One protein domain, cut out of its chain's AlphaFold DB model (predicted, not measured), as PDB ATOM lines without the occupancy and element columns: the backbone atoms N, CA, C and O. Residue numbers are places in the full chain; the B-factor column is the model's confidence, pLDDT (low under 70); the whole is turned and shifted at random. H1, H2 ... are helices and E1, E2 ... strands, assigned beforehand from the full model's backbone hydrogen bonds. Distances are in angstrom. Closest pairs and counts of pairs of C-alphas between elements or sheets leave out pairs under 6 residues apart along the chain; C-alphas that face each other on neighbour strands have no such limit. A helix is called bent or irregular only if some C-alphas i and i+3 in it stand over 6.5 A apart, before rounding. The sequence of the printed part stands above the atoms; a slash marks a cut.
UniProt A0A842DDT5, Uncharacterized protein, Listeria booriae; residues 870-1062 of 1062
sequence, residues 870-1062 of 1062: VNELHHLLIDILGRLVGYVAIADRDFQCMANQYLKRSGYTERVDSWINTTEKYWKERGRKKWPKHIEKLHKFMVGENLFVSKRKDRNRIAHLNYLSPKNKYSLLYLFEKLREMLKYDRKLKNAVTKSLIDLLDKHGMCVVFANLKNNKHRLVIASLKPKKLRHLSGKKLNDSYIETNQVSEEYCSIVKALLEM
ATOM      1  N   VAL A 870     328.614 356.114 433.305       96.06
ATOM      2  CA  VAL A 870     328.924 357.230 432.390       96.06
ATOM      3  C   VAL A 870     330.308 357.043 431.769       96.06
ATOM      4  O   VAL A 870     330.473 357.217 430.561       96.06
ATOM      5  N   ASN A 871     331.291 356.600 432.560       93.69
ATOM      6  CA  ASN A 871     332.625 356.279 432.055       93.69
ATOM      7  C   ASN A 871     332.594 355.093 431.072       93.69
ATOM      8  O   ASN A 871     333.268 355.103 430.040       93.69
ATOM      9  N   GLU A 872     331.789 354.069 431.367       94.62
ATOM     10  CA  GLU A 872     331.608 352.921 430.472       94.62
ATOM     11  C   GLU A 872     330.955 353.336 429.143       94.62
ATOM     12  O   GLU A 872     331.421 352.928 428.076       94.62
ATOM     13  N   LEU A 873     329.930 354.200 429.183       96.25
ATOM     14  CA  LEU A 873     329.299 354.776 427.987       96.25
ATOM     15  C   LEU A 873     330.277 355.623 427.172       96.25
ATOM     16  O   LEU A 873     330.326 355.475 425.950       96.25
ATOM     17  N   HIS A 874     331.075 356.468 427.833       94.88
ATOM     18  CA  HIS A 874     332.128 357.251 427.192       94.88
ATOM     19  C   HIS A 874     333.080 356.333 426.404       94.88
ATOM     20  O   HIS A 874     333.239 356.488 425.191       94.88
ATOM     21  N   HIS A 875     333.648 355.312 427.053       93.50
ATOM     22  CA  HIS A 875     334.578 354.393 426.394       93.50
ATOM     23  C   HIS A 875     333.931 353.568 425.274       93.50
ATOM     24  O   HIS A 875     334.574 353.333 424.245       93.50
ATOM     25  N   LEU A 876     332.680 353.125 425.443       96.12
ATOM     26  CA  LEU A 876     331.934 352.430 424.394       96.12
ATOM     27  C   LEU A 876     331.733 353.333 423.173       96.12
ATOM     28  O   LEU A 876     331.976 352.905 422.042       96.12
ATOM     29  N   LEU A 877     331.316 354.582 423.392       95.81
ATOM     30  CA  LEU A 877     331.075 355.543 422.324       95.81
ATOM     31  C   LEU A 877     332.362 355.844 421.546       95.81
ATOM     32  O   LEU A 877     332.364 355.776 420.314       95.81
ATOM     33  N   ILE A 878     333.469 356.096 422.249       94.06
ATOM     34  CA  ILE A 878     334.780 356.312 421.629       94.06
ATOM     35  C   ILE A 878     335.237 355.082 420.829       94.06
ATOM     36  O   ILE A 878     335.694 355.232 419.694       94.06
ATOM     37  N   ASP A 879     335.036 353.862 421.340       94.56
ATOM     38  CA  ASP A 879     335.362 352.626 420.610       94.56
ATOM     39  C   ASP A 879     334.554 352.466 419.322       94.56
ATOM     40  O   ASP A 879     335.098 352.092 418.274       94.56
ATOM     41  N   ILE A 880     333.250 352.745 419.385       96.25
ATOM     42  CA  ILE A 880     332.366 352.685 418.220       96.25
ATOM     43  C   ILE A 880     332.836 353.691 417.169       96.25
ATOM     44  O   ILE A 880     333.052 353.322 416.010       96.25
ATOM     45  N   LEU A 881     333.027 354.948 417.565       95.81
ATOM     46  CA  LEU A 881     333.417 356.019 416.656       95.81
ATOM     47  C   LEU A 881     334.809 355.786 416.056       95.81
ATOM     48  O   LEU A 881     334.969 355.857 414.835       95.81
ATOM     49  N   GLY A 882     335.793 355.401 416.871       93.44
ATOM     50  CA  GLY A 882     337.134 355.041 416.406       93.44
ATOM     51  C   GLY A 882     337.114 353.861 415.429       93.44
ATOM     52  O   GLY A 882     337.862 353.831 414.447       93.44
ATOM     53  N   ARG A 883     336.202 352.895 415.613       94.25
ATOM     54  CA  ARG A 883     336.028 351.802 414.647       94.25
ATOM     55  C   ARG A 883     335.452 352.283 413.315       94.25
ATOM     56  O   ARG A 883     335.884 351.786 412.271       94.25
ATOM     57  N   LEU A 884     334.509 353.225 413.331       95.62
ATOM     58  CA  LEU A 884     333.952 353.829 412.117       95.62
ATOM     59  C   LEU A 884     335.015 354.629 411.346       95.62
ATOM     60  O   LEU A 884     335.122 354.468 410.128       95.62
ATOM     61  N   VAL A 885     335.845 355.414 412.044       94.56
ATOM     62  CA  VAL A 885     336.984 356.141 411.447       94.56
ATOM     63  C   VAL A 885     337.950 355.176 410.760       94.56
ATOM     64  O   VAL A 885     338.309 355.394 409.602       94.56
ATOM     65  N   GLY A 886     338.293 354.056 411.401       92.81
ATOM     66  CA  GLY A 886     339.185 353.056 410.806       92.81
ATOM     67  C   GLY A 886     338.656 352.474 409.488       92.81
ATOM     68  O   GLY A 886     339.426 352.185 408.573       92.81
ATOM     69  N   TYR A 887     337.336 352.340 409.338       93.94
ATOM     70  CA  TYR A 887     336.731 351.930 408.070       93.94
ATOM     71  C   TYR A 887     336.755 353.023 406.999       93.94
ATOM     72  O   TYR A 887     336.936 352.708 405.821       93.94
ATOM     73  N   VAL A 888     336.588 354.288 407.391       92.44
ATOM     74  CA  VAL A 888     336.764 355.424 406.480       92.44
ATOM     75  C   VAL A 888     338.203 355.487 405.974       92.44
ATOM     76  O   VAL A 888     338.404 355.623 404.772       92.44
ATOM     77  N   ALA A 889     339.191 355.284 406.846       90.31
ATOM     78  CA  ALA A 889     340.600 355.255 406.460       90.31
ATOM     79  C   ALA A 889     340.896 354.171 405.404       90.31
ATOM     80  O   ALA A 889     341.627 354.408 404.442       90.31
ATOM     81  N   ILE A 890     340.274 352.992 405.532       91.50
ATOM     82  CA  ILE A 890     340.356 351.935 404.513       91.50
ATOM     83  C   ILE A 890     339.734 352.399 403.186       91.50
ATOM     84  O   ILE A 890     340.324 352.177 402.129       91.50
ATOM     85  N   ALA A 891     338.570 353.054 403.227       91.31
ATOM     86  CA  ALA A 891     337.907 353.572 402.031       91.31
ATOM     87  C   ALA A 891     338.727 354.675 401.335       91.31
ATOM     88  O   ALA A 891     338.787 354.711 400.104       91.31
ATOM     89  N   ASP A 892     339.391 355.542 402.103       89.25
ATOM     90  CA  ASP A 892     340.289 356.571 401.577       89.25
ATOM     91  C   ASP A 892     341.510 355.946 400.885       89.25
ATOM     92  O   ASP A 892     341.833 356.315 399.754       89.25
ATOM     93  N   ARG A 893     342.142 354.941 401.512       91.06
ATOM     94  CA  ARG A 893     343.247 354.177 400.908       91.06
ATOM     95  C   ARG A 893     342.814 353.507 399.602       91.06
ATOM     96  O   ARG A 893     343.521 353.584 398.596       91.06
ATOM     97  N   ASP A 894     341.662 352.842 399.607       92.81
ATOM     98  CA  ASP A 894     341.157 352.118 398.437       92.81
ATOM     99  C   ASP A 894     340.814 353.070 397.286       92.81
ATOM    100  O   ASP A 894     341.105 352.773 396.124       92.81
ATOM    101  N   PHE A 895     340.283 354.252 397.594       92.12
ATOM    102  CA  PHE A 895     340.116 355.305 396.602       92.12
ATOM    103  C   PHE A 895     341.447 355.736 395.991       92.12
ATOM    104  O   PHE A 895     341.535 355.791 394.769       92.12
ATOM    105  N   GLN A 896     342.483 356.011 396.798       92.00
ATOM    106  CA  GLN A 896     343.796 356.405 396.269       92.00
ATOM    107  C   GLN A 896     344.342 355.330 395.320       92.00
ATOM    108  O   GLN A 896     344.863 355.652 394.252       92.00
ATOM    109  N   CYS A 897     344.188 354.050 395.678       92.62
ATOM    110  CA  CYS A 897     344.616 352.935 394.836       92.62
ATOM    111  C   CYS A 897     343.851 352.911 393.506       92.62
ATOM    112  O   CYS A 897     344.461 352.815 392.446       92.62
ATOM    113  N   MET A 898     342.522 353.030 393.540       92.88
ATOM    114  CA  MET A 898     341.692 352.947 392.337       92.88
ATOM    115  C   MET A 898     341.814 354.183 391.436       92.88
ATOM    116  O   MET A 898     341.956 354.055 390.222       92.88
ATOM    117  N   ALA A 899     341.789 355.378 392.024       92.12
ATOM    118  CA  ALA A 899     341.854 356.640 391.300       92.12
ATOM    119  C   ALA A 899     343.199 356.822 390.585       92.12
ATOM    120  O   ALA A 899     343.225 357.197 389.416       92.12
ATOM    121  N   ASN A 900     344.311 356.487 391.246       92.81
ATOM    122  CA  ASN A 900     345.631 356.585 390.623       92.81
ATOM    123  C   ASN A 900     345.822 355.557 389.495       92.81
ATOM    124  O   ASN A 900     346.463 355.872 388.496       92.81
ATOM    125  N   GLN A 901     345.210 354.369 389.592       92.44
ATOM    126  CA  GLN A 901     345.195 353.414 388.475       92.44
ATOM    127  C   GLN A 901     344.407 353.932 387.272       92.44
ATOM    128  O   GLN A 901     344.856 353.783 386.136       92.44
ATOM    129  N   TYR A 902     343.257 354.567 387.509       93.06
ATOM    130  CA  TYR A 902     342.482 355.206 386.449       93.06
ATOM    131  C   TYR A 902     343.277 356.319 385.752       93.06
ATOM    132  O   TYR A 902     343.358 356.344 384.522       93.06
ATOM    133  N   LEU A 903     343.903 357.211 386.527       92.06
ATOM    134  CA  LEU A 903     344.685 358.331 385.992       92.06
ATOM    135  C   LEU A 903     345.861 357.839 385.146       92.06
ATOM    136  O   LEU A 903     346.005 358.275 384.004       92.06
ATOM    137  N   LYS A 904     346.618 356.862 385.652       91.00
ATOM    138  CA  LYS A 904     347.723 356.245 384.916       91.00
ATOM    139  C   LYS A 904     347.270 355.619 383.601       91.00
ATOM    140  O   LYS A 904     347.892 355.846 382.568       91.00
ATOM    141  N   ARG A 905     346.181 354.842 383.616       89.62
ATOM    142  CA  ARG A 905     345.627 354.231 382.393       89.62
ATOM    143  C   ARG A 905     345.142 355.264 381.389       89.62
ATOM    144  O   ARG A 905     345.240 355.032 380.193       89.62
ATOM    145  N   SER A 906     344.686 356.410 381.878       88.19
ATOM    146  CA  SER A 906     344.286 357.549 381.055       88.19
ATOM    147  C   SER A 906     345.471 358.403 380.570       88.19
ATOM    148  O   SER A 906     345.244 359.448 379.964       88.19
ATOM    149  N   GLY A 907     346.717 357.988 380.833       88.88
ATOM    150  CA  GLY A 907     347.933 358.675 380.387       88.88
ATOM    151  C   GLY A 907     348.370 359.852 381.264       88.88
ATOM    152  O   GLY A 907     349.190 360.655 380.828       88.88
ATOM    153  N   TYR A 908     347.835 359.989 382.481       88.19
ATOM    154  CA  TYR A 908     348.185 361.078 383.397       88.19
ATOM    155  C   TYR A 908     349.215 360.633 384.443       88.19
ATOM    156  O   TYR A 908     349.108 359.548 385.015       88.19
ATOM    157  N   THR A 909     350.198 361.496 384.718       82.75
ATOM    158  CA  THR A 909     351.254 361.284 385.727       82.75
ATOM    159  C   THR A 909     350.900 361.859 387.100       82.75
ATOM    160  O   THR A 909     351.467 361.443 388.111       82.75
ATOM    161  N   GLU A 910     349.956 362.802 387.156       83.69
ATOM    162  CA  GLU A 910     349.466 363.386 388.404       83.69
ATOM    163  C   GLU A 910     348.755 362.328 389.259       83.69
ATOM    164  O   GLU A 910     347.969 361.518 388.761       83.69
ATOM    165  N   ARG A 911     349.015 362.356 390.570       85.69
ATOM    166  CA  ARG A 911     348.398 361.454 391.546       85.69
ATOM    167  C   ARG A 911     347.444 362.210 392.458       85.69
ATOM    168  O   ARG A 911     347.668 363.369 392.798       85.69
ATOM    169  N   VAL A 912     346.403 361.515 392.895       87.19
ATOM    170  CA  VAL A 912     345.506 361.962 393.957       87.19
ATOM    171  C   VAL A 912     345.815 361.230 395.253       87.19
ATOM    172  O   VAL A 912     346.090 360.026 395.277       87.19
ATOM    173  N   ASP A 913     345.738 361.978 396.339       79.62
ATOM    174  CA  ASP A 913     346.013 361.543 397.699       79.62
ATOM    175  C   ASP A 913     344.764 361.557 398.593       79.62
ATOM    176  O   ASP A 913     344.743 360.903 399.632       79.62
ATOM    177  N   SER A 914     343.688 362.237 398.192       79.12
ATOM    178  CA  SER A 914     342.439 362.278 398.952       79.12
ATOM    179  C   SER A 914     341.206 362.461 398.061       79.12
ATOM    180  O   SER A 914     341.273 362.918 396.918       79.12
ATOM    181  N   TRP A 915     340.031 362.127 398.605       79.25
ATOM    182  CA  TRP A 915     338.733 362.369 397.957       79.25
ATOM    183  C   TRP A 915     338.493 363.862 397.719       79.25
ATOM    184  O   TRP A 915     337.698 364.247 396.863       79.25
ATOM    185  N   ILE A 916     339.153 364.730 398.491       73.88
ATOM    186  CA  ILE A 916     338.998 366.177 398.345       73.88
ATOM    187  C   ILE A 916     339.592 366.696 397.030       73.88
ATOM    188  O   ILE A 916     339.079 367.674 396.489       73.88
ATOM    189  N   ASN A 917     340.591 366.007 396.466       75.94
ATOM    190  CA  ASN A 917     341.232 366.376 395.204       75.94
ATOM    191  C   ASN A 917     340.257 366.298 394.027       75.94
ATOM    192  O   ASN A 917     340.400 367.044 393.061       75.94
ATOM    193  N   THR A 918     339.226 365.452 394.123       76.69
ATOM    194  CA  THR A 918     338.133 365.372 393.147       76.69
ATOM    195  C   THR A 918     337.030 366.366 393.474       76.69
ATOM    196  O   THR A 918     335.855 366.001 393.477       76.69
ATOM    197  N   THR A 919     337.371 367.611 393.823       73.56
ATOM    198  CA  THR A 919     336.384 368.665 394.102       73.56
ATOM    199  C   THR A 919     336.849 369.997 393.541       73.56
ATOM    200  O   THR A 919     338.019 370.351 393.650       73.56
ATOM    201  N   GLU A 920     335.932 370.759 392.949       73.25
ATOM    202  CA  GLU A 920     336.274 372.061 392.373       73.25
ATOM    203  C   GLU A 920     336.750 373.053 393.448       73.25
ATOM    204  O   GLU A 920     337.699 373.802 393.222       73.25
ATOM    205  N   LYS A 921     336.154 372.990 394.651       74.56
ATOM    206  CA  LYS A 921     336.534 373.806 395.817       74.56
ATOM    207  C   LYS A 921     338.028 373.695 396.143       74.56
ATOM    208  O   LYS A 921     338.685 374.717 396.292       74.56
ATOM    209  N   TYR A 922     338.565 372.473 396.187       76.12
ATOM    210  CA  TYR A 922     339.979 372.226 396.489       76.12
ATOM    211  C   TYR A 922     340.928 372.957 395.529       76.12
ATOM    212  O   TYR A 922     341.952 373.497 395.939       76.12
ATOM    213  N   TRP A 923     340.577 373.007 394.243       77.81
ATOM    214  CA  TRP A 923     341.397 373.660 393.225       77.81
ATOM    215  C   TRP A 923     341.216 375.180 393.203       77.81
ATOM    216  O   TRP A 923     342.200 375.893 393.006       77.81
ATOM    217  N   LYS A 924     340.002 375.674 393.482       76.44
ATOM    218  CA  LYS A 924     339.720 377.109 393.667       76.44
ATOM    219  C   LYS A 924     340.553 377.710 394.793       76.44
ATOM    220  O   LYS A 924     341.186 378.741 394.603       76.44
ATOM    221  N   GLU A 925     340.636 377.015 395.922       69.50
ATOM    222  CA  GLU A 925     341.435 377.443 397.079       69.50
ATOM    223  C   GLU A 925     342.951 377.401 396.823       69.50
ATOM    224  O   GLU A 925     343.709 378.065 397.521       69.50
ATOM    225  N   ARG A 926     343.402 376.677 395.791       71.75
ATOM    226  CA  ARG A 926     344.797 376.667 395.311       71.75
ATOM    227  C   ARG A 926     345.025 377.584 394.103       71.75
ATOM    228  O   ARG A 926     345.956 377.371 393.331       71.75
ATOM    229  N   GLY A 927     344.156 378.576 393.909       75.19
ATOM    230  CA  GLY A 927     344.315 379.616 392.890       75.19
ATOM    231  C   GLY A 927     343.897 379.214 391.472       75.19
ATOM    232  O   GLY A 927     344.143 379.969 390.533       75.19
ATOM    233  N   ARG A 928     343.251 378.054 391.267       76.88
ATOM    234  CA  ARG A 928     342.753 377.639 389.940       76.88
ATOM    235  C   ARG A 928     341.269 377.975 389.770       76.88
ATOM    236  O   ARG A 928     340.440 377.538 390.555       76.88
ATOM    237  N   LYS A 929     340.895 378.664 388.681       72.50
ATOM    238  CA  LYS A 929     339.482 379.009 388.383       72.50
ATOM    239  C   LYS A 929     338.571 377.781 388.200       72.50
ATOM    240  O   LYS A 929     337.398 377.841 388.554       72.50
ATOM    241  N   LYS A 930     339.107 376.683 387.653       75.00
ATOM    242  CA  LYS A 930     338.437 375.384 387.457       75.00
ATOM    243  C   LYS A 930     339.382 374.252 387.859       75.00
ATOM    244  O   LYS A 930     340.602 374.402 387.771       75.00
ATOM    245  N   TRP A 931     338.828 373.110 388.267       81.94
ATOM    246  CA  TRP A 931     339.638 371.910 388.483       81.94
ATOM    247  C   TRP A 931     340.215 371.356 387.162       81.94
ATOM    248  O   TRP A 931     339.685 371.641 386.084       81.94
ATOM    249  N   PRO A 932     341.311 370.581 387.201       86.50
ATOM    250  CA  PRO A 932     341.924 370.033 385.992       86.50
ATOM    251  C   PRO A 932     341.002 369.082 385.220       86.50
ATOM    252  O   PRO A 932     340.276 368.289 385.818       86.50
ATOM    253  N   LYS A 933     341.098 369.081 383.880       87.56
ATOM    254  CA  LYS A 933     340.284 368.211 383.001       87.56
ATOM    255  C   LYS A 933     340.394 366.722 383.357       87.56
ATOM    256  O   LYS A 933     339.411 365.993 383.267       87.56
ATOM    257  N   HIS A 934     341.575 366.251 383.754       87.25
ATOM    258  CA  HIS A 934     341.780 364.849 384.129       87.25
ATOM    259  C   HIS A 934     341.083 364.487 385.455       87.25
ATOM    260  O   HIS A 934     340.534 363.394 385.577       87.25
ATOM    261  N   ILE A 935     341.017 365.423 386.411       89.31
ATOM    262  CA  ILE A 935     340.244 365.270 387.653       89.31
ATOM    263  C   ILE A 935     338.743 365.260 387.358       89.31
ATOM    264  O   ILE A 935     338.014 364.461 387.940       89.31
ATOM    265  N   GLU A 936     338.280 366.097 386.429       87.75
ATOM    266  CA  GLU A 936     336.883 366.092 385.990       87.75
ATOM    267  C   GLU A 936     336.487 364.736 385.380       87.75
ATOM    268  O   GLU A 936     335.442 364.183 385.726       87.75
ATOM    269  N   LYS A 937     337.339 364.170 384.512       89.62
ATOM    270  CA  LYS A 937     337.138 362.829 383.937       89.62
ATOM    271  C   LYS A 937     337.092 361.749 385.019       89.62
ATOM    272  O   LYS A 937     336.151 360.958 385.039       89.62
ATOM    273  N   LEU A 938     338.047 361.764 385.951       90.00
ATOM    274  CA  LEU A 938     338.072 360.855 387.101       90.00
ATOM    275  C   LEU A 938     336.787 360.968 387.936       90.00
ATOM    276  O   LEU A 938     336.201 359.953 388.307       90.00
ATOM    277  N   HIS A 939     336.319 362.185 388.215       88.06
ATOM    278  CA  HIS A 939     335.082 362.399 388.960       88.06
ATOM    279  C   HIS A 939     333.867 361.817 388.225       88.06
ATOM    280  O   HIS A 939     333.096 361.072 388.828       88.06
ATOM    281  N   LYS A 940     333.720 362.094 386.921       89.25
ATOM    282  CA  LYS A 940     332.631 361.542 386.092       89.25
ATOM    283  C   LYS A 940     332.651 360.014 386.073       89.25
ATOM    284  O   LYS A 940     331.602 359.396 386.234       89.25
ATOM    285  N   PHE A 941     333.834 359.415 385.946       89.88
ATOM    286  CA  PHE A 941     334.023 357.967 386.024       89.88
ATOM    287  C   PHE A 941     333.535 357.396 387.364       89.88
ATOM    288  O   PHE A 941     332.706 356.487 387.396       89.88
ATOM    289  N   MET A 942     333.984 357.978 388.477       88.62
ATOM    290  CA  MET A 942     333.596 357.537 389.819       88.62
ATOM    291  C   MET A 942     332.084 357.688 390.067       88.62
ATOM    292  O   MET A 942     331.469 356.798 390.656       88.62
ATOM    293  N   VAL A 943     331.461 358.774 389.582       86.19
ATOM    294  CA  VAL A 943     329.997 358.965 389.633       86.19
ATOM    295  C   VAL A 943     329.274 357.882 388.839       86.19
ATOM    296  O   VAL A 943     328.375 357.244 389.387       86.19
ATOM    297  N   GLY A 944     329.669 357.662 387.580       86.31
ATOM    298  CA  GLY A 944     329.032 356.686 386.692       86.31
ATOM    299  C   GLY A 944     329.065 355.269 387.262       86.31
ATOM    300  O   GLY A 944     328.085 354.533 387.184       86.31
ATOM    301  N   GLU A 945     330.153 354.920 387.947       86.12
ATOM    302  CA  GLU A 945     330.315 353.620 388.602       86.12
ATOM    303  C   GLU A 945     329.726 353.551 390.021       86.12
ATOM    304  O   GLU A 945     329.713 352.482 390.642       86.12
ATOM    305  N   ASN A 946     329.189 354.666 390.531       84.38
ATOM    306  CA  ASN A 946     328.679 354.830 391.895       84.38
ATOM    307  C   ASN A 946     329.724 354.461 392.970       84.38
ATOM    308  O   ASN A 946     329.431 353.819 393.990       84.38
ATOM    309  N   LEU A 947     330.965 354.877 392.726       85.06
ATOM    310  CA  LEU A 947     332.128 354.666 393.576       85.06
ATOM    311  C   LEU A 947     332.510 355.982 394.245       85.06
ATOM    312  O   LEU A 947     332.672 356.988 393.579       85.06
ATOM    313  N   PHE A 948     332.656 355.991 395.568       78.62
ATOM    314  CA  PHE A 948     333.243 357.107 396.331       78.62
ATOM    315  C   PHE A 948     332.600 358.520 396.202       78.62
ATOM    316  O   PHE A 948     333.032 359.417 396.917       78.62
ATOM    317  N   VAL A 949     331.546 358.757 395.396       61.19
ATOM    318  CA  VAL A 949     331.020 360.129 395.163       61.19
ATOM    319  C   VAL A 949     329.808 360.527 396.020       61.19
ATOM    320  O   VAL A 949     329.807 361.601 396.620       61.19
ATOM    321  N   SER A 950     328.790 359.675 396.166       57.38
ATOM    322  CA  SER A 950     327.531 360.015 396.867       57.38
ATOM    323  C   SER A 950     327.640 360.110 398.399       57.38
ATOM    324  O   SER A 950     326.645 360.332 399.080       57.38
ATOM    325  N   LYS A 951     328.840 359.924 398.963       67.44
ATOM    326  CA  LYS A 951     329.029 359.587 400.388       67.44
ATOM    327  C   LYS A 951     330.049 360.465 401.098       67.44
ATOM    328  O   LYS A 951     330.420 360.178 402.228       67.44
ATOM    329  N   ARG A 952     330.506 361.545 400.455       75.69
ATOM    330  CA  ARG A 952     331.525 362.443 401.020       75.69
ATOM    331  C   ARG A 952     331.065 363.111 402.315       75.69
ATOM    332  O   ARG A 952     331.844 363.182 403.257       75.69
ATOM    333  N   LYS A 953     329.822 363.607 402.365       83.31
ATOM    334  CA  LYS A 953     329.278 364.249 403.574       83.31
ATOM    335  C   LYS A 953     329.262 363.269 404.747       83.31
ATOM    336  O   LYS A 953     329.756 363.604 405.816       83.31
ATOM    337  N   ASP A 954     328.795 362.044 404.513       88.06
ATOM    338  CA  ASP A 954     328.754 360.995 405.537       88.06
ATOM    339  C   ASP A 954     330.161 360.524 405.933       88.06
ATOM    340  O   ASP A 954     330.447 360.366 407.116       88.06
ATOM    341  N   ARG A 955     331.074 360.386 404.961       89.25
ATOM    342  CA  ARG A 955     332.497 360.106 405.203       89.25
ATOM    343  C   ARG A 955     333.121 361.159 406.106       89.25
ATOM    344  O   ARG A 955     333.761 360.799 407.084       89.25
ATOM    345  N   ASN A 956     332.934 362.442 405.797       89.19
ATOM    346  CA  ASN A 956     333.479 363.536 406.600       89.19
ATOM    347  C   ASN A 956     332.842 363.581 407.988       89.19
ATOM    348  O   ASN A 956     333.558 363.750 408.964       89.19
ATOM    349  N   ARG A 957     331.526 363.346 408.091       91.69
ATOM    350  CA  ARG A 957     330.829 363.271 409.379       91.69
ATOM    351  C   ARG A 957     331.450 362.219 410.299       91.69
ATOM    352  O   ARG A 957     331.658 362.493 411.475       91.69
ATOM    353  N   ILE A 958     331.771 361.044 409.753       94.00
ATOM    354  CA  ILE A 958     332.443 359.968 410.490       94.00
ATOM    355  C   ILE A 958     333.903 360.340 410.789       94.00
ATOM    356  O   ILE A 958     334.318 360.281 411.939       94.00
ATOM    357  N   ALA A 959     334.674 360.746 409.776       90.56
ATOM    358  CA  ALA A 959     336.103 361.039 409.908       90.56
ATOM    359  C   ALA A 959     336.410 362.177 410.893       90.56
ATOM    360  O   ALA A 959     337.462 362.162 411.520       90.56
ATOM    361  N   HIS A 960     335.517 363.164 411.001       91.69
ATOM    362  CA  HIS A 960     335.682 364.340 411.861       91.69
ATOM    363  C   HIS A 960     334.953 364.200 413.206       91.69
ATOM    364  O   HIS A 960     334.868 365.165 413.967       91.69
ATOM    365  N   LEU A 961     334.403 363.012 413.498       95.00
ATOM    366  CA  LEU A 961     333.688 362.720 414.742       95.00
ATOM    367  C   LEU A 961     332.528 363.695 415.008       95.00
ATOM    368  O   LEU A 961     332.265 364.098 416.137       95.00
ATOM    369  N   ASN A 962     331.797 364.077 413.961       94.56
ATOM    370  CA  ASN A 962     330.689 365.032 414.072       94.56
ATOM    371  C   ASN A 962     329.476 364.464 414.824       94.56
ATOM    372  O   ASN A 962     328.588 365.229 415.175       94.56
ATOM    373  N   TYR A 963     329.432 363.153 415.098       95.06
ATOM    374  CA  TYR A 963     328.426 362.571 415.998       95.06
ATOM    375  C   TYR A 963     328.488 363.196 417.403       95.06
ATOM    376  O   TYR A 963     327.452 363.406 418.027       95.06
ATOM    377  N   LEU A 964     329.693 363.569 417.852       94.56
ATOM    378  CA  LEU A 964     329.922 364.246 419.131       94.56
ATOM    379  C   LEU A 964     329.495 365.721 419.115       94.56
ATOM    380  O   LEU A 964     329.433 366.353 420.161       94.56
ATOM    381  N   SER A 965     329.182 366.285 417.943       91.31
ATOM    382  CA  SER A 965     328.761 367.679 417.851       91.31
ATOM    383  C   SER A 965     327.359 367.877 418.449       91.31
ATOM    384  O   SER A 965     326.464 367.053 418.196       91.31
ATOM    385  N   PRO A 966     327.107 369.008 419.136       88.12
ATOM    386  CA  PRO A 966     325.766 369.386 419.585       88.12
ATOM    387  C   PRO A 966     324.749 369.457 418.432       88.12
ATOM    388  O   PRO A 966     323.575 369.147 418.611       88.12
ATOM    389  N   LYS A 967     325.208 369.777 417.212       88.56
ATOM    390  CA  LYS A 967     324.373 369.883 416.000       88.56
ATOM    391  C   LYS A 967     324.049 368.540 415.336       88.56
ATOM    392  O   LYS A 967     323.360 368.522 414.313       88.56
ATOM    393  N   ASN A 968     324.536 367.416 415.874       89.81
ATOM    394  CA  ASN A 968     324.291 366.101 415.286       89.81
ATOM    395  C   ASN A 968     322.791 365.758 415.249       89.81
ATOM    396  O   ASN A 968     322.083 365.950 416.232       89.81
ATOM    397  N   LYS A 969     322.345 365.197 414.118       89.69
ATOM    398  CA  LYS A 969     320.960 364.754 413.861       89.69
ATOM    399  C   LYS A 969     320.872 363.294 413.399       89.69
ATOM    400  O   LYS A 969     319.851 362.883 412.857       89.69
ATOM    401  N   TYR A 970     321.971 362.548 413.482       92.62
ATOM    402  CA  TYR A 970     322.084 361.209 412.907       92.62
ATOM    403  C   TYR A 970     322.461 360.200 413.975       92.62
ATOM    404  O   TYR A 970     323.424 360.435 414.702       92.62
ATOM    405  N   SER A 971     321.793 359.051 413.962       95.50
ATOM    406  CA  SER A 971     322.094 357.978 414.897       95.50
ATOM    407  C   SER A 971     323.345 357.189 414.546       95.50
ATOM    408  O   SER A 971     323.798 357.172 413.391       95.50
ATOM    409  N   LEU A 972     323.896 356.470 415.525       96.69
ATOM    410  CA  LEU A 972     325.020 355.566 415.272       96.69
ATOM    411  C   LEU A 972     324.645 354.509 414.229       96.69
ATOM    412  O   LEU A 972     325.411 354.284 413.287       96.69
ATOM    413  N   LEU A 973     323.454 353.904 414.327       95.81
ATOM    414  CA  LEU A 973     322.985 352.925 413.339       95.81
ATOM    415  C   LEU A 973     322.932 353.511 411.922       95.81
ATOM    416  O   LEU A 973     323.369 352.841 410.980       95.81
ATOM    417  N   TYR A 974     322.508 354.768 411.766       94.25
ATOM    418  CA  TYR A 974     322.560 355.462 410.478       94.25
ATOM    419  C   TYR A 974     323.998 355.586 409.950       94.25
ATOM    420  O   TYR A 974     324.259 355.297 408.779       94.25
ATOM    421  N   LEU A 975     324.966 355.956 410.797       95.12
ATOM    422  CA  LEU A 975     326.374 356.032 410.387       95.12
ATOM    423  C   LEU A 975     326.915 354.661 409.944       95.12
ATOM    424  O   LEU A 975     327.598 354.570 408.919       95.12
ATOM    425  N   PHE A 976     326.554 353.578 410.642       95.25
ATOM    426  CA  PHE A 976     326.883 352.210 410.225       95.25
ATOM    427  C   PHE A 976     326.255 351.847 408.870       95.25
ATOM    428  O   PHE A 976     326.905 351.203 408.041       95.25
ATOM    429  N   GLU A 977     325.013 352.254 408.603       93.00
ATOM    430  CA  GLU A 977     324.366 352.063 407.301       93.00
ATOM    431  C   GLU A 977     325.117 352.788 406.184       93.00
ATOM    432  O   GLU A 977     325.466 352.164 405.175       93.00
ATOM    433  N   LYS A 978     325.448 354.068 406.384       91.81
ATOM    434  CA  LYS A 978     326.207 354.862 405.409       91.81
ATOM    435  C   LYS A 978     327.593 354.312 405.155       91.81
ATOM    436  O   LYS A 978     328.034 354.258 404.005       91.81
ATOM    437  N   LEU A 979     328.239 353.781 406.180       92.81
ATOM    438  CA  LEU A 979     329.517 353.113 406.020       92.81
ATOM    439  C   LEU A 979     329.398 351.802 405.215       92.81
ATOM    440  O   LEU A 979     330.220 351.533 404.337       92.81
ATOM    441  N   ARG A 980     328.338 351.008 405.422       92.50
ATOM    442  CA  ARG A 980     328.057 349.812 404.597       92.50
ATOM    443  C   ARG A 980     327.751 350.164 403.147       92.50
ATOM    444  O   ARG A 980     328.098 349.397 402.244       92.50
ATOM    445  N   GLU A 981     327.070 351.281 402.913       89.88
ATOM    446  CA  GLU A 981     326.858 351.809 401.569       89.88
ATOM    447  C   GLU A 981     328.198 352.219 400.954       89.88
ATOM    448  O   GLU A 981     328.481 351.837 399.818       89.88
ATOM    449  N   MET A 982     329.051 352.931 401.693       89.88
ATOM    450  CA  MET A 982     330.381 353.394 401.270       89.88
ATOM    451  C   MET A 982     331.287 352.261 400.829       89.88
ATOM    452  O   MET A 982     331.814 352.298 399.720       89.88
ATOM    453  N   LEU A 983     331.339 351.204 401.626       91.88
ATOM    454  CA  LEU A 983     332.166 350.031 401.383       91.88
ATOM    455  C   LEU A 983     331.497 349.003 400.456       91.88
ATOM    456  O   LEU A 983     331.963 347.875 400.355       91.88
ATOM    457  N   LYS A 984     330.398 349.347 399.764       89.25
ATOM    458  CA  LYS A 984     329.658 348.410 398.893       89.25
ATOM    459  C   LYS A 984     330.502 347.849 397.740       89.25
ATOM    460  O   LYS A 984     330.180 346.759 397.270       89.25
ATOM    461  N   TYR A 985     331.558 348.549 397.322       88.62
ATOM    462  CA  TYR A 985     332.511 348.056 396.320       88.62
ATOM    463  C   TYR A 985     333.241 346.782 396.795       88.62
ATOM    464  O   TYR A 985     333.531 345.899 395.986       88.62
ATOM    465  N   ASP A 986     333.439 346.628 398.110       90.62
ATOM    466  CA  ASP A 986     334.043 345.458 398.744       90.62
ATOM    467  C   ASP A 986     333.045 344.733 399.667       90.62
ATOM    468  O   ASP A 986     332.748 345.139 400.795       90.62
ATOM    469  N   ARG A 987     332.558 343.567 399.221       88.50
ATOM    470  CA  ARG A 987     331.627 342.739 400.001       88.50
ATOM    471  C   ARG A 987     332.212 342.286 401.344       88.50
ATOM    472  O   ARG A 987     331.443 342.105 402.292       88.50
ATOM    473  N   LYS A 988     333.522 342.043 401.440       90.81
ATOM    474  CA  LYS A 988     334.187 341.634 402.686       90.81
ATOM    475  C   LYS A 988     334.130 342.775 403.694       90.81
ATOM    476  O   LYS A 988     333.646 342.554 404.803       90.81
ATOM    477  N   LEU A 989     334.531 343.982 403.293       92.56
ATOM    478  CA  LEU A 989     334.496 345.163 404.157       92.56
ATOM    479  C   LEU A 989     333.063 345.536 404.547       92.56
ATOM    480  O   LEU A 989     332.776 345.640 405.737       92.56
ATOM    481  N   LYS A 990     332.128 345.599 403.588       92.62
ATOM    482  CA  LYS A 990     330.706 345.873 403.862       92.62
ATOM    483  C   LYS A 990     330.108 344.948 404.929       92.62
ATOM    484  O   LYS A 990     329.328 345.399 405.766       92.62
ATOM    485  N   ASN A 991     330.420 343.651 404.892       90.88
ATOM    486  CA  ASN A 991     329.903 342.698 405.881       90.88
ATOM    487  C   ASN A 991     330.636 342.799 407.226       90.88
ATOM    488  O   ASN A 991     330.024 342.577 408.270       90.88
ATOM    489  N   ALA A 992     331.929 343.133 407.205       94.56
ATOM    490  CA  ALA A 992     332.728 343.290 408.413       94.56
ATOM    491  C   ALA A 992     332.245 344.460 409.287       94.56
ATOM    492  O   ALA A 992     332.385 344.385 410.503       94.56
ATOM    493  N   VAL A 993     331.644 345.498 408.693       94.69
ATOM    494  CA  VAL A 993     331.113 346.676 409.405       94.69
ATOM    495  C   VAL A 993     330.098 346.273 410.481       94.69
ATOM    496  O   VAL A 993     330.306 346.554 411.657       94.69
ATOM    497  N   THR A 994     329.044 345.535 410.114       93.62
ATOM    498  CA  THR A 994     328.035 345.068 411.085       93.62
ATOM    499  C   THR A 994     328.617 344.051 412.063       93.62
ATOM    500  O   THR A 994     328.282 344.074 413.242       93.62
ATOM    501  N   LYS A 995     329.518 343.171 411.601       94.62
ATOM    502  CA  LYS A 995     330.179 342.196 412.480       94.62
ATOM    503  C   LYS A 995     331.034 342.885 413.549       94.62
ATOM    504  O   LYS A 995     330.983 342.470 414.696       94.62
ATOM    505  N   SER A 996     331.721 343.972 413.202       94.94
ATOM    506  CA  SER A 996     332.517 344.746 414.160       94.94
ATOM    507  C   SER A 996     331.660 345.366 415.261       94.94
ATOM    508  O   SER A 996     332.091 345.362 416.402       94.94
ATOM    509  N   LEU A 997     330.451 345.854 414.952       95.81
ATOM    510  CA  LEU A 997     329.532 346.353 415.983       95.81
ATOM    511  C   LEU A 997     329.090 345.233 416.938       95.81
ATOM    512  O   LEU A 997     329.079 345.431 418.146       95.81
ATOM    513  N   ILE A 998     328.790 344.042 416.406       96.31
ATOM    514  CA  ILE A 998     328.461 342.860 417.224       96.31
ATOM    515  C   ILE A 998     329.631 342.504 418.150       96.31
ATOM    516  O   ILE A 998     329.420 342.274 419.335       96.31
ATOM    517  N   ASP A 999     330.854 342.467 417.617       96.06
ATOM    518  CA  ASP A 999     332.049 342.081 418.377       96.06
ATOM    519  C   ASP A 999     332.439 343.134 419.428       96.06
ATOM    520  O   ASP A 999     332.890 342.779 420.514       96.06
ATOM    521  N   LEU A1000     332.232 344.423 419.135       95.62
ATOM    522  CA  LEU A1000     332.427 345.507 420.102       95.62
ATOM    523  C   LEU A1000     331.443 345.393 421.268       95.62
ATOM    524  O   LEU A1000     331.871 345.421 422.415       95.62
ATOM    525  N   LEU A1001     330.150 345.212 420.991       96.81
ATOM    526  CA  LEU A1001     329.150 345.040 422.049       96.81
ATOM    527  C   LEU A1001     329.420 343.773 422.878       96.81
ATOM    528  O   LEU A1001     329.323 343.831 424.099       96.81
ATOM    529  N   ASP A1002     329.863 342.673 422.255       95.94
ATOM    530  CA  ASP A1002     330.254 341.449 422.980       95.94
ATOM    531  C   ASP A1002     331.453 341.668 423.914       95.94
ATOM    532  O   ASP A1002     331.462 341.154 425.037       95.94
ATOM    533  N   LYS A1003     332.443 342.468 423.488       94.00
ATOM    534  CA  LYS A1003     333.584 342.879 424.325       94.00
ATOM    535  C   LYS A1003     333.131 343.704 425.535       94.00
ATOM    536  O   LYS A1003     333.698 343.542 426.611       94.00
ATOM    537  N   HIS A1004     332.106 344.533 425.356       95.25
ATOM    538  CA  HIS A1004     331.465 345.332 426.406       95.25
ATOM    539  C   HIS A1004     330.355 344.565 427.158       95.25
ATOM    540  O   HIS A1004     329.535 345.163 427.842       95.25
ATOM    541  N   GLY A1005     330.317 343.229 427.056       95.56
ATOM    542  CA  GLY A1005     329.430 342.386 427.866       95.56
ATOM    543  C   GLY A1005     327.978 342.307 427.386       95.56
ATOM    544  O   GLY A1005     327.110 341.903 428.155       95.56
ATOM    545  N   MET A1006     327.697 342.646 426.124       97.75
ATOM    546  CA  MET A1006     326.346 342.685 425.552       97.75
ATOM    547  C   MET A1006     326.205 341.819 424.293       97.75
ATOM    548  O   MET A1006     327.119 341.665 423.490       97.75
ATOM    549  N   CYS A1007     325.014 341.271 424.070       96.50
ATOM    550  CA  CYS A1007     324.663 340.460 422.908       96.50
ATOM    551  C   CYS A1007     323.569 341.155 422.089       96.50
ATOM    552  O   CYS A1007     322.420 341.249 422.526       96.50
ATOM    553  N   VAL A1008     323.915 341.605 420.878       96.25
ATOM    554  CA  VAL A1008     322.971 342.242 419.946       96.25
ATOM    555  C   VAL A1008     322.469 341.263 418.885       96.25
ATOM    556  O   VAL A1008     323.227 340.473 418.317       96.25
ATOM    557  N   VAL A1009     321.182 341.358 418.562       94.75
ATOM    558  CA  VAL A1009     320.554 340.678 417.428       94.75
ATOM    559  C   VAL A1009     319.907 341.731 416.543       94.75
ATOM    560  O   VAL A1009     319.057 342.492 416.997       94.75
ATOM    561  N   PHE A1010     320.288 341.760 415.268       93.12
ATOM    562  CA  PHE A1010     319.655 342.620 414.270       93.12
ATOM    563  C   PHE A1010     318.483 341.905 413.601       93.12
ATOM    564  O   PHE A1010     318.561 340.712 413.290       93.12
ATOM    565  N   ALA A1011     317.420 342.652 413.320       91.06
ATOM    566  CA  ALA A1011     316.305 342.178 412.517       91.06
ATOM    567  C   ALA A1011     316.744 341.850 411.077       91.06
ATOM    568  O   ALA A1011     317.786 342.299 410.583       91.06
ATOM    569  N   ASN A1012     315.940 341.049 410.375       83.75
ATOM    570  CA  ASN A1012     316.252 340.658 409.005       83.75
ATOM    571  C   ASN A1012     316.267 341.884 408.077       83.75
ATOM    572  O   ASN A1012     315.243 342.520 407.845       83.75
ATOM    573  N   LEU A1013     317.428 342.153 407.472       84.75
ATOM    574  CA  LEU A1013     317.638 343.275 406.554       84.75
ATOM    575  C   LEU A1013     316.651 343.310 405.375       84.75
ATOM    576  O   LEU A1013     316.371 344.395 404.876       84.75
ATOM    577  N   LYS A1014     316.147 342.156 404.901       79.69
ATOM    578  CA  LYS A1014     315.167 342.110 403.798       79.69
ATOM    579  C   LYS A1014     313.842 342.760 404.210       79.69
ATOM    580  O   LYS A1014     313.242 343.458 403.404       79.69
ATOM    581  N   ASN A1015     313.439 342.581 405.465       83.12
ATOM    582  CA  ASN A1015     312.158 343.071 405.975       83.12
ATOM    583  C   ASN A1015     312.190 344.584 406.244       83.12
ATOM    584  O   ASN A1015     311.154 345.233 406.204       83.12
ATOM    585  N   ASN A1016     313.383 345.159 406.437       84.06
ATOM    586  CA  ASN A1016     313.564 346.551 406.863       84.06
ATOM    587  C   ASN A1016     314.227 347.429 405.792       84.06
ATOM    588  O   ASN A1016     315.008 348.320 406.116       84.06
ATOM    589  N   LYS A1017     313.991 347.159 404.499       86.25
ATOM    590  CA  LYS A1017     314.580 347.931 403.377       86.25
ATOM    591  C   LYS A1017     316.110 348.107 403.505       86.25
ATOM    592  O   LYS A1017     316.655 349.163 403.209       86.25
ATOM    593  N   HIS A1018     316.806 347.063 403.966       83.88
ATOM    594  CA  HIS A1018     318.250 347.022 404.242       83.88
ATOM    595  C   HIS A1018     318.785 347.922 405.372       83.88
ATOM    596  O   HIS A1018     320.011 347.970 405.550       83.88
ATOM    597  N   ARG A1019     317.900 348.532 406.169       88.44
ATOM    598  CA  ARG A1019     318.246 349.274 407.387       88.44
ATOM    599  C   ARG A1019     318.606 348.349 408.549       88.44
ATOM    600  O   ARG A1019     318.116 347.219 408.637       88.44
ATOM    601  N   LEU A1020     319.502 348.818 409.407       91.75
ATOM    602  CA  LEU A1020     319.900 348.160 410.643       91.75
ATOM    603  C   LEU A1020     318.880 348.507 411.724       91.75
ATOM    604  O   LEU A1020     318.751 349.655 412.122       91.75
ATOM    605  N   VAL A1021     318.168 347.491 412.200       93.88
ATOM    606  CA  VAL A1021     317.203 347.615 413.298       93.88
ATOM    607  C   VAL A1021     317.567 346.582 414.350       93.88
ATOM    608  O   VAL A1021     317.780 345.410 414.011       93.88
ATOM    609  N   ILE A1022     317.672 347.008 415.604       95.50
ATOM    610  CA  ILE A1022     317.977 346.125 416.728       95.50
ATOM    611  C   ILE A1022     316.701 345.357 417.086       95.50
ATOM    612  O   ILE A1022     315.694 345.942 417.466       95.50
ATOM    613  N   ALA A1023     316.736 344.032 416.949       94.50
ATOM    614  CA  ALA A1023     315.652 343.157 417.391       94.50
ATOM    615  C   ALA A1023     315.743 342.876 418.898       94.50
ATOM    616  O   ALA A1023     314.727 342.802 419.579       94.50
ATOM    617  N   SER A1024     316.960 342.722 419.425       95.69
ATOM    618  CA  SER A1024     317.200 342.611 420.866       95.69
ATOM    619  C   SER A1024     318.632 342.998 421.218       95.69
ATOM    620  O   SER A1024     319.556 342.623 420.491       95.69
ATOM    621  N   LEU A1025     318.818 343.649 422.363       97.38
ATOM    622  CA  LEU A1025     320.109 343.857 423.014       97.38
ATOM    623  C   LEU A1025     319.985 343.336 424.447       97.38
ATOM    624  O   LEU A1025     319.089 343.764 425.166       97.38
ATOM    625  N   LYS A1026     320.802 342.349 424.820       97.25
ATOM    626  CA  LYS A1026     320.715 341.674 426.125       97.25
ATOM    627  C   LYS A1026     322.091 341.548 426.773       97.25
ATOM    628  O   LYS A1026     323.071 341.443 426.031       97.25
ATOM    629  N   PRO A1027     322.182 341.455 428.110       97.12
ATOM    630  CA  PRO A1027     323.445 341.164 428.770       97.12
ATOM    631  C   PRO A1027     324.013 339.810 428.347       97.12
ATOM    632  O   PRO A1027     323.284 338.832 428.136       97.12
ATOM    633  N   LYS A1028     325.338 339.731 428.266       95.94
ATOM    634  CA  LYS A1028     326.064 338.468 428.147       95.94
ATOM    635  C   LYS A1028     325.984 337.719 429.476       95.94
ATOM    636  O   LYS A1028     326.142 338.309 430.542       95.94
ATOM    637  N   LYS A1029     325.732 336.412 429.412       93.31
ATOM    638  CA  LYS A1029     325.592 335.559 430.599       93.31
ATOM    639  C   LYS A1029     326.951 335.041 431.074       93.31
ATOM    640  O   LYS A1029     327.727 334.509 430.277       93.31
ATOM    641  N   LEU A1030     327.211 335.153 432.374       91.06
ATOM    642  CA  LEU A1030     328.353 334.562 433.069       91.06
ATOM    643  C   LEU A1030     327.933 333.226 433.677       91.06
ATOM    644  O   LEU A1030     326.998 333.173 434.468       91.06
ATOM    645  N   ARG A1031     328.618 332.140 433.309       91.69
ATOM    646  CA  ARG A1031     328.330 330.793 433.822       91.69
ATOM    647  C   ARG A1031     329.126 330.500 435.080       91.69
ATOM    648  O   ARG A1031     330.354 330.525 435.049       91.69
ATOM    649  N   HIS A1032     328.424 330.116 436.139       89.38
ATOM    650  CA  HIS A1032     329.015 329.782 437.433       89.38
ATOM    651  C   HIS A1032     329.173 328.265 437.627       89.38
ATOM    652  O   HIS A1032     328.593 327.462 436.890       89.38
ATOM    653  N   LEU A1033     329.991 327.867 438.610       87.81
ATOM    654  CA  LEU A1033     330.171 326.476 439.070       87.81
ATOM    655  C   LEU A1033     330.423 325.455 437.938       87.81
ATOM    656  O   LEU A1033     329.884 324.349 437.942       87.81
ATOM    657  N   SER A1034     331.208 325.829 436.923       83.19
ATOM    658  CA  SER A1034     331.484 325.006 435.728       83.19
ATOM    659  C   SER A1034     330.233 324.546 434.955       83.19
ATOM    660  O   SER A1034     330.244 323.483 434.334       83.19
ATOM    661  N   GLY A1035     329.157 325.340 434.960       78.81
ATOM    662  CA  GLY A1035     327.943 325.048 434.195       78.81
ATOM    663  C   GLY A1035     327.059 323.976 434.832       78.81
ATOM    664  O   GLY A1035     326.421 323.200 434.119       78.81
ATOM    665  N   LYS A1036     327.013 323.912 436.168       81.19
ATOM    666  CA  LYS A1036     325.982 323.141 436.880       81.19
ATOM    667  C   LYS A1036     324.593 323.709 436.577       81.19
ATOM    668  O   LYS A1036     324.446 324.886 436.235       81.19
ATOM    669  N   LYS A1037     323.589 322.839 436.678       82.25
ATOM    670  CA  LYS A1037     322.200 323.157 436.363       82.25
ATOM    671  C   LYS A1037     321.311 323.074 437.594       82.25
ATOM    672  O   LYS A1037     321.515 322.195 438.421       82.25
ATOM    673  N   LEU A1038     320.318 323.950 437.634       79.94
ATOM    674  CA  LEU A1038     319.179 323.956 438.541       79.94
ATOM    675  C   LEU A1038     317.916 323.936 437.664       79.94
ATOM    676  O   LEU A1038     317.780 324.791 436.785       79.94
ATOM    677  N   ASN A1039     317.024 322.958 437.849       77.06
ATOM    678  CA  ASN A1039     315.810 322.784 437.028       77.06
ATOM    679  C   ASN A1039     316.090 322.828 435.507       77.06
ATOM    680  O   ASN A1039     315.505 323.625 434.779       77.06
ATOM    681  N   ASP A1040     317.071 322.051 435.034       75.38
ATOM    682  CA  ASP A1040     317.555 322.010 433.639       75.38
ATOM    683  C   ASP A1040     318.179 323.298 433.055       75.38
ATOM    684  O   ASP A1040     318.764 323.255 431.960       75.38
ATOM    685  N   SER A1041     318.169 324.401 433.809       81.31
ATOM    686  CA  SER A1041     318.774 325.694 433.470       81.31
ATOM    687  C   SER A1041     320.148 325.873 434.122       81.31
ATOM    688  O   SER A1041     320.394 325.349 435.204       81.31
ATOM    689  N   TYR A1042     321.080 326.573 433.473       86.62
ATOM    690  CA  TYR A1042     322.403 326.838 434.055       86.62
ATOM    691  C   TYR A1042     322.336 327.933 435.123       86.62
ATOM    692  O   TYR A1042     321.530 328.854 435.018       86.62
ATOM    693  N   ILE A1043     323.230 327.870 436.113       88.81
ATOM    694  CA  ILE A1043     323.419 328.975 437.063       88.81
ATOM    695  C   ILE A1043     324.224 330.067 436.371       88.81
ATOM    696  O   ILE A1043     325.435 329.942 436.155       88.81
ATOM    697  N   GLU A1044     323.519 331.120 435.984       91.94
ATOM    698  CA  GLU A1044     324.045 332.215 435.189       91.94
ATOM    699  C   GLU A1044     323.638 333.552 435.798       91.94
ATOM    700  O   GLU A1044     322.495 333.711 436.222       91.94
ATOM    701  N   THR A1045     324.552 334.518 435.780       92.56
ATOM    702  CA  THR A1045     324.222 335.922 436.048       92.56
ATOM    703  C   THR A1045     324.589 336.811 434.865       92.56
ATOM    704  O   THR A1045     325.133 336.337 433.861       92.56
ATOM    705  N   ASN A1046     324.205 338.082 434.920       94.69
ATOM    706  CA  ASN A1046     324.451 339.029 433.842       94.69
ATOM    707  C   ASN A1046     325.825 339.691 434.015       94.69
ATOM    708  O   ASN A1046     326.183 340.094 435.110       94.69
ATOM    709  N   GLN A1047     326.586 339.841 432.929       93.56
ATOM    710  CA  GLN A1047     327.863 340.563 432.970       93.56
ATOM    711  C   GLN A1047     327.683 342.081 433.163       93.56
ATOM    712  O   GLN A1047     328.565 342.732 433.709       93.56
ATOM    713  N   VAL A1048     326.560 342.626 432.688       95.12
ATOM    714  CA  VAL A1048     326.135 344.029 432.829       95.12
ATOM    715  C   VAL A1048     324.643 344.063 433.164       95.12
ATOM    716  O   VAL A1048     323.942 343.088 432.894       95.12
ATOM    717  N   SER A1049     324.126 345.157 433.718       95.31
ATOM    718  CA  SER A1049     322.698 345.249 434.044       95.31
ATOM    719  C   SER A1049     321.813 345.278 432.785       95.31
ATOM    720  O   SER A1049     322.244 345.639 431.682       95.31
ATOM    721  N   GLU A1050     320.548 344.879 432.937       95.94
ATOM    722  CA  GLU A1050     319.556 345.012 431.859       95.94
ATOM    723  C   GLU A1050     319.259 346.484 431.564       95.94
ATOM    724  O   GLU A1050     319.121 346.859 430.401       95.94
ATOM    725  N   GLU A1051     319.266 347.327 432.598       96.00
ATOM    726  CA  GLU A1051     319.128 348.776 432.471       96.00
ATOM    727  C   GLU A1051     320.252 349.379 431.617       96.00
ATOM    728  O   GLU A1051     319.975 350.118 430.674       96.00
ATOM    729  N   TYR A1052     321.509 348.980 431.838       97.00
ATOM    730  CA  TYR A1052     322.632 349.420 431.007       97.00
ATOM    731  C   TYR A1052     322.461 349.021 429.534       97.00
ATOM    732  O   TYR A1052     322.749 349.810 428.634       97.00
ATOM    733  N   CYS A1053     321.921 347.828 429.258       97.62
ATOM    734  CA  CYS A1053     321.593 347.429 427.887       97.62
ATOM    735  C   CYS A1053     320.522 348.334 427.262       97.62
ATOM    736  O   CYS A1053     320.615 348.646 426.075       97.62
ATOM    737  N   SER A1054     319.524 348.769 428.033       97.25
ATOM    738  CA  SER A1054     318.507 349.718 427.564       97.25
ATOM    739  C   SER A1054     319.121 351.078 427.226       97.25
ATOM    740  O   SER A1054     318.863 351.594 426.137       97.25
ATOM    741  N   ILE A1055     320.017 351.590 428.080       97.81
ATOM    742  CA  ILE A1055     320.760 352.838 427.835       97.81
ATOM    743  C   ILE A1055     321.567 352.736 426.534       97.81
ATOM    744  O   ILE A1055     321.477 353.598 425.659       97.81
ATOM    745  N   VAL A1056     322.324 351.648 426.358       98.19
ATOM    746  CA  VAL A1056     323.140 351.438 425.152       98.19
ATOM    747  C   VAL A1056     322.273 351.280 423.904       98.19
ATOM    748  O   VAL A1056     322.642 351.769 422.836       98.19
ATOM    749  N   LYS A1057     321.111 350.624 424.001       97.94
ATOM    750  CA  LYS A1057     320.181 350.521 422.871       97.94
ATOM    751  C   LYS A1057     319.706 351.908 422.432       97.94
ATOM    752  O   LYS A1057     319.788 352.205 421.241       97.94
ATOM    753  N   ALA A1058     319.276 352.741 423.378       97.44
ATOM    754  CA  ALA A1058     318.842 354.108 423.106       97.44
ATOM    755  C   ALA A1058     319.976 354.949 422.491       97.44
ATOM    756  O   ALA A1058     319.757 355.605 421.478       97.44
ATOM    757  N   LEU A1059     321.213 354.829 422.994       97.25
ATOM    758  CA  LEU A1059     322.395 355.479 422.407       97.25
ATOM    759  C   LEU A1059     322.642 355.078 420.943       97.25
ATOM    760  O   LEU A1059     323.077 355.894 420.136       97.25
ATOM    761  N   LEU A1060     322.416 353.813 420.580       97.50
ATOM    762  CA  LEU A1060     322.622 353.345 419.205       97.50
ATOM    763  C   LEU A1060     321.548 353.876 418.241       97.50
ATOM    764  O   LEU A1060     321.833 354.084 417.055       97.50
ATOM    765  N   GLU A1061     320.323 354.039 418.738       95.12
ATOM    766  CA  GLU A1061     319.138 354.435 417.971       95.12
ATOM    767  C   GLU A1061     318.966 355.964 417.870       95.12
ATOM    768  O   GLU A1061     318.392 356.418 416.875       95.12
ATOM    769  N   MET A1062     319.525 356.725 418.821       90.00
ATOM    770  CA  MET A1062     319.630 358.196 418.852       90.00
ATOM    771  C   MET A1062     320.756 358.718 417.959       90.00
ATOM    772  O   MET A1062     320.475 359.620 417.136       90.00
TER     773      MET A1062
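This is residues 870 to 1062 of the 1062 residues of an uncharacterized protein of Listeria booriae (UniProt A0A842DDT5). One very long helix, H1, runs along much of a rod-like body, with the helical hairpin H6-H7 and the short helix H5 packed on part of its length. Beyond these, H2, H3 and H4 make a loose cluster towards the last residues of H1, while at the opposite end H8 packs on the strand hairpin E1-E2, which runs on into the thin hairpin E3-E4 that makes that tip of the rod. The printed part has 193 residues with eight named helices and four named strands, in the order H1 H2 H3 H4 H5 H6 H7 E1 E2 E3 E4 H8; each sheet has two antiparallel strands, in the orders E1 - E2 and E3 - E4. The class is mostly helix, and the whole is loose, with a radius of gyration of the C-alphas of 21.6 A and spans of 75 by 34 by 30 A.

H1, residues 870 to 905, runs 52.8 A from C-alpha 870 at (328.924, 357.230, 432.390) to C-alpha 905 at (345.627, 354.231, 382.393). H2 is residues 915 to 918, H3 residues 920 to 924, and H4 residues 933 to 944, 16.5 A long. H5 is residues 952 to 959. H6, residues 972 to 985, is 21.7 A long and irregular, with C-alphas 982 and 985 7.6 A apart. H7, residues 987 to 1003, is 24.4 A long, with a kink of 32 degrees near residue 994; it is neither bent nor irregular, but only just: C-alphas 991 and 994 are 6.0 A apart. E1 is residues 1006 to 1010, E2 1022 to 1027, E3 1029 to 1031 and E4 1044 to 1046. H8, residues 1050 to 1061, is 16.8 A long and ends at C-alpha 1061 at (319.138, 354.435, 417.971).

H1, H6 and H7 form a bundle, three helices side by side. H1 touches H6 with residues 884 to 891 alone, the same way at a shallow tilt of 21 degrees; the closest C-alphas, of Ala 891 and Leu 983, are 6.8 A apart. H1 touches H7 with residues 879 to 887 alone, opposite ways at a shallow tilt of 15 degrees, closest at the C-alphas of Ile 880 and Leu 997, 7.3 A. H6 and H7 form a helical hairpin, closest at the C-alphas of Arg 980 and Lys 990, 4.8 A. H5 touches H1 at a steep tilt of 46 degrees, with the C-alphas of Val 885 and Ala 959 closest at 5.2 A, and also touches H6. H4 touches H1, whose residues 899 to 903 alone take part, closest at the C-alphas of Ala 899 and Leu 938, 7.0 A. H2 touches H4, with the C-alphas of Thr 918 and Ile 935 closest at 5.9 A; H3 touches no helix. H6 and H8 touch only at their ends, closest at the C-alphas of Leu 972 and Leu 1060, 5.1 A. The closest C-alphas of E2 and H8, of Lys 1026 and Cys 1053, are 6.1 A apart; those of H7 and E1, of Ile 998 and Val 1008, are 6.2 A apart. In the hairpin E1 and E2, N 1007 and O 1026 are within hydrogen-bond range at 2.8 A. E2 runs on into E3 at 36 degrees, and in the hairpin E3 and E4, N 1030 and O 1045 are within range at 2.8 A. Each O i to N i+4 pair is within hydrogen-bond range in H1, H3, H4, H5 and H8, against 9 of 10 in H6 and 12 of 13 in H7; H2 is too short for such a pair.

The C-alphas farthest apart, of Lys 929 and Asn 1039, are 78.0 A apart. The printed part has no cut and ends at residue 1062, the chain's last. The long links are H5 to H6, E1 to E2 and E3 to E4; residues 1032 to 1043, in the last of these, have C-alphas 36 to 43 A from the mean of all C-alphas. The mean pLDDT of the printed part is 89.3, and residue 925 and residues 949 to 951 are under 70.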